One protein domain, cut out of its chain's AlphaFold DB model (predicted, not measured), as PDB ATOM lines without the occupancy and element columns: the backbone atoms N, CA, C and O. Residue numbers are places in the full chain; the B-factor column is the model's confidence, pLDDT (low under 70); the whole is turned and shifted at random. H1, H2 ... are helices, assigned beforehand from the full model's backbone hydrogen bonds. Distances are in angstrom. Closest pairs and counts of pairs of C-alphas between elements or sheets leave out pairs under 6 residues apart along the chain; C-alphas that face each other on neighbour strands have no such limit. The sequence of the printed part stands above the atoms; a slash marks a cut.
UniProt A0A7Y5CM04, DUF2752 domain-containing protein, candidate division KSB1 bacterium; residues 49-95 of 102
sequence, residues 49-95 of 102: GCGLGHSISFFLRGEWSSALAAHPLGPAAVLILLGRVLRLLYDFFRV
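This is residues 49 to 95 of the 102 residues of the protein "DUF2752 domain-containing protein" of candidate division KSB1 bacterium (UniProt A0A7Y5CM04). One long helix, H3, sticks out with its residues 79 to 94 as a free arm from a small head, where its first residues pack on a helical hairpin of H1 and H2. The 47 printed residues hold three named helices, in the order H1, H2, H3, and no named strand: all helix. The whole is loose, with a radius of gyration of the C-alphas of 12.7 A, and spans 40 by 20 by 12 A.

H3, residues 73 to 94, touches H1, residues 52 to 60, with residues 73 to 78 alone, at a steep tilt of 60 degrees, the same way; the closest C-alphas, of Ser 55 and Gly 74, are 4.9 A apart. H3 and H2, residues 64 to 70, touch only at the corner by their link, the closest C-alphas being those of Ala 67 and Gly 74, at 6.8 A. H1 and H2 form a helical hairpin and touch at a shallow tilt of 11 degrees, opposite ways; their closest C-alphas, of Ser 55 and Ala 67, are 4.2 A apart. In H1, H2 and H3 every O i to N i+4 pair is within hydrogen-bond range.

H3 measures 31.0 A, from C-alpha 73 at (19.451, -7.824, 90.957) to C-alpha 94 at (5.934, 18.477, 81.672). H1 measures 12.3 A and begins at C-alpha 52, (20.292, -6.998, 97.527); H2 measures 9.8 A.

The C-alphas of Ala 69 and Val 95, the two farthest apart, are 40.4 A apart. The printed part has no cut, and both links are tight. The pLDDT is under 70 at residues 49 to 54, 92, and 94 to 95.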
ATOM      1  N   GLY A  49      17.463 -13.120  97.387       58.47
ATOM      2  CA  GLY A  49      17.679 -11.695  97.616       58.47
ATOM      3  C   GLY A  49      18.657 -11.387  98.752       58.47
ATOM      4  O   GLY A  49      18.755 -10.222  99.143       58.47
ATOM      5  N   CYS A  50      19.373 -12.384  99.296       63.91
ATOM      6  CA  CYS A  50      20.442 -12.117 100.262       63.91
ATOM      7  C   CYS A  50      21.496 -11.222  99.597       63.91
ATOM      8  O   CYS A  50      22.013 -11.552  98.531       63.91
ATOM      9  N   GLY A  51      21.778 -10.063 100.192       66.06
ATOM     10  CA  GLY A  51      22.747  -9.106  99.650       66.06
ATOM     11  C   GLY A  51      22.190  -8.084  98.653       66.06
ATOM     12  O   GLY A  51      22.960  -7.275  98.142       66.06
ATOM     13  N   LEU A  52      20.875  -8.029  98.403       69.88
ATOM     14  CA  LEU A  52      20.292  -6.998  97.527       69.88
ATOM     15  C   LEU A  52      20.503  -5.578  98.090       69.88
ATOM     16  O   LEU A  52      20.877  -4.674  97.348       69.88
ATOM     17  N   GLY A  53      20.368  -5.399  99.409       67.94
ATOM     18  CA  GLY A  53      20.693  -4.138 100.095       67.94
ATOM     19  C   GLY A  53      22.187  -3.787 100.057       67.94
ATOM     20  O   GLY A  53      22.541  -2.628  99.839       67.94
ATOM     21  N   HIS A  54      23.067  -4.789 100.168       68.88
ATOM     22  CA  HIS A  54      24.517  -4.598 100.030       68.88
ATOM     23  C   HIS A  54      24.881  -4.178  98.608       68.88
ATOM     24  O   HIS A  54      25.632  -3.227  98.426       68.88
ATOM     25  N   SER A  55      24.311  -4.836  97.597       73.50
ATOM     26  CA  SER A  55      24.536  -4.493  96.193       73.50
ATOM     27  C   SER A  55      24.071  -3.066  95.879       73.50
ATOM     28  O   SER A  55      24.821  -2.310  95.266       73.50
ATOM     29  N   ILE A  56      22.898  -2.644  96.377       73.44
ATOM     30  CA  ILE A  56      22.429  -1.249  96.255       73.44
ATOM     31  C   ILE A  56      23.408  -0.283  96.931       73.44
ATOM     32  O   ILE A  56      23.763   0.739  96.352       73.44
ATOM     33  N   SER A  57      23.883  -0.609  98.128       73.31
ATOM     34  CA  SER A  57      24.818   0.237  98.871       73.31
ATOM     35  C   SER A  57      26.191   0.347  98.198       73.31
ATOM     36  O   SER A  57      26.740   1.446  98.116       73.31
ATOM     37  N   PHE A  58      26.733  -0.748  97.651       73.44
ATOM     38  CA  PHE A  58      27.943  -0.721  96.818       73.44
ATOM     39  C   PHE A  58      27.732   0.133  95.569       73.44
ATOM     40  O   PHE A  58      28.567   0.973  95.239       73.44
ATOM     41  N   PHE A  59      26.579  -0.008  94.915       75.56
ATOM     42  CA  PHE A  59      26.239   0.769  93.730       75.56
ATOM     43  C   PHE A  59      26.151   2.271  94.032       75.56
ATOM     44  O   PHE A  59      26.691   3.086  93.287       75.56
ATOM     45  N   LEU A  60      25.542   2.648  95.159       70.50
ATOM     46  CA  LEU A  60      25.452   4.042  95.605       70.50
ATOM     47  C   LEU A  60      26.800   4.627  96.042       70.50
ATOM     48  O   LEU A  60      27.008   5.829  95.908       70.50
ATOM     49  N   ARG A  61      27.733   3.791  96.509       74.94
ATOM     50  CA  ARG A  61      29.123   4.188  96.790       74.94
ATOM     51  C   ARG A  61      29.978   4.342  95.527       74.94
ATOM     52  O   ARG A  61      31.108   4.803  95.627       74.94
ATOM     53  N   GLY A  62      29.450   3.994  94.350       75.75
ATOM     54  CA  GLY A  62      30.191   4.013  93.088       75.75
ATOM     55  C   GLY A  62      31.034   2.758  92.844       75.75
ATOM     56  O   GLY A  62      31.838   2.734  91.918       75.75
ATOM     57  N   GLU A  63      30.830   1.700  93.630       77.44
ATOM     58  CA  GLU A  63      31.523   0.412  93.540       77.44
ATOM     59  C   GLU A  63      30.715  -0.575  92.679       77.44
ATOM     60  O   GLU A  63      30.203  -1.597  93.145       77.44
ATOM     61  N   TRP A  64      30.567  -0.255  91.392       76.19
ATOM     62  CA  TRP A  64      29.747  -1.012  90.433       76.19
ATOM     63  C   TRP A  64      30.186  -2.478  90.318       76.19
ATOM     64  O   TRP A  64      29.349  -3.376  90.315       76.19
ATOM     65  N   SER A  65      31.495  -2.733  90.285       76.38
ATOM     66  CA  SER A  65      32.074  -4.081  90.203       76.38
ATOM     67  C   SER A  65      31.654  -4.953  91.389       76.38
ATOM     68  O   SER A  65      31.216  -6.089  91.210       76.38
ATOM     69  N   SER A  66      31.721  -4.386  92.594       71.12
ATOM     70  CA  SER A  66      31.347  -5.038  93.851       71.12
ATOM     71  C   SER A  66      29.832  -5.239  93.949       71.12
ATOM     72  O   SER A  66      29.372  -6.277  94.417       71.12
ATOM     73  N   ALA A  67      29.036  -4.301  93.422       70.25
ATOM     74  CA  ALA A  67      27.582  -4.430  93.345       70.25
ATOM     75  C   ALA A  67      27.136  -5.585  92.432       70.25
ATOM     76  O   ALA A  67      26.260  -6.364  92.819       70.25
ATOM     77  N   LEU A  68      27.742  -5.719  91.243       73.38
ATOM     78  CA  LEU A  68      27.453  -6.818  90.314       73.38
ATOM     79  C   LEU A  68      27.941  -8.172  90.848       73.38
ATOM     80  O   LEU A  68      27.247  -9.168  90.658       73.38
ATOM     81  N   ALA A  69      29.095  -8.199  91.522       73.12
ATOM     82  CA  ALA A  69      29.628  -9.405  92.155       73.12
ATOM     83  C   ALA A  69      28.766  -9.876  93.337       73.12
ATOM     84  O   ALA A  69      28.605 -11.078  93.530       73.12
ATOM     85  N   ALA A  70      28.188  -8.943  94.102       70.56
ATOM     86  CA  ALA A  70      27.301  -9.261  95.217       70.56
ATOM     87  C   ALA A  70      25.943  -9.797  94.741       70.56
ATOM     88  O   ALA A  70      25.499 -10.850  95.192       70.56
ATOM     89  N   HIS A  71      25.261  -9.073  93.847       73.19
ATOM     90  CA  HIS A  71      24.007  -9.554  93.272       73.19
ATOM     91  C   HIS A  71      23.622  -8.762  92.013       73.19
ATOM     92  O   HIS A  71      23.427  -7.549  92.101       73.19
ATOM     93  N   PRO A  72      23.375  -9.407  90.858       72.81
ATOM     94  CA  PRO A  72      22.977  -8.706  89.631       72.81
ATOM     95  C   PRO A  72      21.596  -8.028  89.731       72.81
ATOM     96  O   PRO A  72      21.296  -7.105  88.975       72.81
ATOM     97  N   LEU A  73      20.758  -8.442  90.689       72.00
ATOM     98  CA  LEU A  73      19.451  -7.824  90.957       72.00
ATOM     99  C   LEU A  73      19.548  -6.464  91.664       72.00
ATOM    100  O   LEU A  73      18.603  -5.685  91.576       72.00
ATOM    101  N   GLY A  74      20.656  -6.145  92.338       73.75
ATOM    102  CA  GLY A  74      20.846  -4.843  92.985       73.75
ATOM    103  C   GLY A  74      20.907  -3.674  91.995       73.75
ATOM    104  O   GLY A  74      20.061  -2.781  92.088       73.75
ATOM    105  N   PRO A  75      21.802  -3.677  90.987       77.12
ATOM    106  CA  PRO A  75      21.823  -2.630  89.967       77.12
ATOM    107  C   PRO A  75      20.518  -2.578  89.160       77.12
ATOM    108  O   PRO A  75      20.058  -1.492  88.807       77.12
ATOM    109  N   ALA A  76      19.862  -3.724  88.931       78.88
ATOM    110  CA  ALA A  76      18.539  -3.762  88.312       78.88
ATOM    111  C   ALA A  76      17.475  -3.054  89.176       78.88
ATOM    112  O   ALA A  76      16.693  -2.258  88.653       78.88
ATOM    113  N   ALA A  77      17.467  -3.278  90.493       78.56
ATOM    114  CA  ALA A  77      16.571  -2.594  91.422       78.56
ATOM    115  C   ALA A  77      16.826  -1.079  91.441       78.56
ATOM    116  O   ALA A  77      15.871  -0.302  91.351       78.56
ATOM    117  N   VAL A  78      18.095  -0.651  91.469       80.19
ATOM    118  CA  VAL A  78      18.453   0.775  91.382       80.19
ATOM    119  C   VAL A  78      17.966   1.381  90.067       80.19
ATOM    120  O   VAL A  78      17.337   2.435  90.093       80.19
ATOM    121  N   LEU A  79      18.174   0.715  88.928       82.25
ATOM    122  CA  LEU A  79      17.702   1.178  87.616       82.25
ATOM    123  C   LEU A  79      16.179   1.337  87.558       82.25
ATOM    124  O   LEU A  79      15.683   2.343  87.047       82.25
ATOM    125  N   ILE A  80      15.429   0.374  88.097       83.12
ATOM    126  CA  ILE A  80      13.960   0.425  88.137       83.12
ATOM    127  C   ILE A  80      13.490   1.599  89.000       83.12
ATOM    128  O   ILE A  80      12.618   2.365  88.580       83.12
ATOM    129  N   LEU A  81      14.070   1.759  90.192       78.50
ATOM    130  CA  LEU A  81      13.733   2.843  91.111       78.50
ATOM    131  C   LEU A  81      14.102   4.212  90.526       78.50
ATOM    132  O   LEU A  81      13.284   5.132  90.546       78.50
ATOM    133  N   LEU A  82      15.283   4.333  89.923       81.25
ATOM    134  CA  LEU A  82      15.728   5.549  89.248       81.25
ATOM    135  C   LEU A  82      14.802   5.893  88.075       81.25
ATOM    136  O   LEU A  82      14.363   7.032  87.951       81.25
ATOM    137  N   GLY A  83      14.422   4.906  87.260       80.75
ATOM    138  CA  GLY A  83      13.465   5.085  86.168       80.75
ATOM    139  C   GLY A  83      12.093   5.560  86.651       80.75
ATOM    140  O   GLY A  83      11.469   6.405  86.006       80.75
ATOM    141  N   ARG A  84      11.627   5.079  87.813       80.81
ATOM    142  CA  ARG A  84      10.395   5.565  88.458       80.81
ATOM    143  C   ARG A  84      10.520   7.024  88.884       80.81
ATOM    144  O   ARG A  84       9.633   7.810  88.551       80.81
ATOM    145  N   VAL A  85      11.614   7.392  89.553       78.25
ATOM    146  CA  VAL A  85      11.882   8.777  89.977       78.25
ATOM    147  C   VAL A  85      11.964   9.705  88.766       78.25
ATOM    148  O   VAL A  85      11.276  10.720  88.737       78.25
ATOM    149  N   LEU A  86      12.720   9.333  87.729       79.81
ATOM    150  CA  LEU A  86      12.861  10.116  86.499       79.81
ATOM    151  C   LEU A  86      11.533  10.284  85.763       79.81
ATOM    152  O   LEU A  86      11.239  11.376  85.286       79.81
ATOM    153  N   ARG A  87      10.703   9.236  85.688       78.88
ATOM    154  CA  ARG A  87       9.377   9.326  85.060       78.88
ATOM    155  C   ARG A  87       8.460  10.289  85.806       78.88
ATOM    156  O   ARG A  87       7.716  11.031  85.172       78.88
ATOM    157  N   LEU A  88       8.523  10.275  87.133       72.12
ATOM    158  CA  LEU A  88       7.718  11.145  87.983       72.12
ATOM    159  C   LEU A  88       8.209  12.597  87.910       72.12
ATOM    160  O   LEU A  88       7.404  13.511  87.757       72.12
ATOM    161  N   LEU A  89       9.528  12.798  87.909       72.62
ATOM    162  CA  LEU A  89      10.164  14.091  87.677       72.62
ATOM    163  C   LEU A  89       9.794  14.647  86.291       72.62
ATOM    164  O   LEU A  89       9.427  15.809  86.163       72.62
ATOM    165  N   TYR A  90       9.821  13.803  85.259       77.44
ATOM    166  CA  TYR A  90       9.433  14.174  83.902       77.44
ATOM    167  C   TYR A  90       7.959  14.580  83.806       77.44
ATOM    168  O   TYR A  90       7.660  15.583  83.164       77.44
ATOM    169  N   ASP A  91       7.041  13.851  84.452       72.31
ATOM    170  CA  ASP A  91       5.621  14.236  84.516       72.31
ATOM    171  C   ASP A  91       5.434  15.575  85.244       72.31
ATOM    172  O   ASP A  91       4.704  16.443  84.767       72.31
ATOM    173  N   PHE A  92       6.161  15.782  86.347       67.12
ATOM    174  CA  PHE A  92       6.148  17.041  87.091       67.12
ATOM    175  C   PHE A  92       6.650  18.220  86.246       67.12
ATOM    176  O   PHE A  92       6.001  19.261  86.204       67.12
ATOM    177  N   PHE A  93       7.764  18.062  85.528       70.12
ATOM    178  CA  PHE A  93       8.308  19.114  84.664       70.12
ATOM    179  C   PHE A  93       7.482  19.343  83.392       70.12
ATOM    180  O   PHE A  93       7.420  20.473  82.909       70.12
ATOM    181  N   ARG A  94       6.822  18.314  82.840       69.31
ATOM    182  CA  ARG A  94       5.934  18.477  81.672       69.31
ATOM    183  C   ARG A  94       4.630  19.188  81.996       69.31
ATOM    184  O   ARG A  94       3.988  19.701  81.083       69.31
ATOM    185  N   VAL A  95       4.216  19.191  83.257       58.94
ATOM    186  CA  VAL A  95       2.952  19.784  83.677       58.94
ATOM    187  C   VAL A  95       3.282  20.952  84.598       58.94
ATOM    188  O   VAL A  95       3.355  20.755  85.812       58.94
TER     189      VAL A  95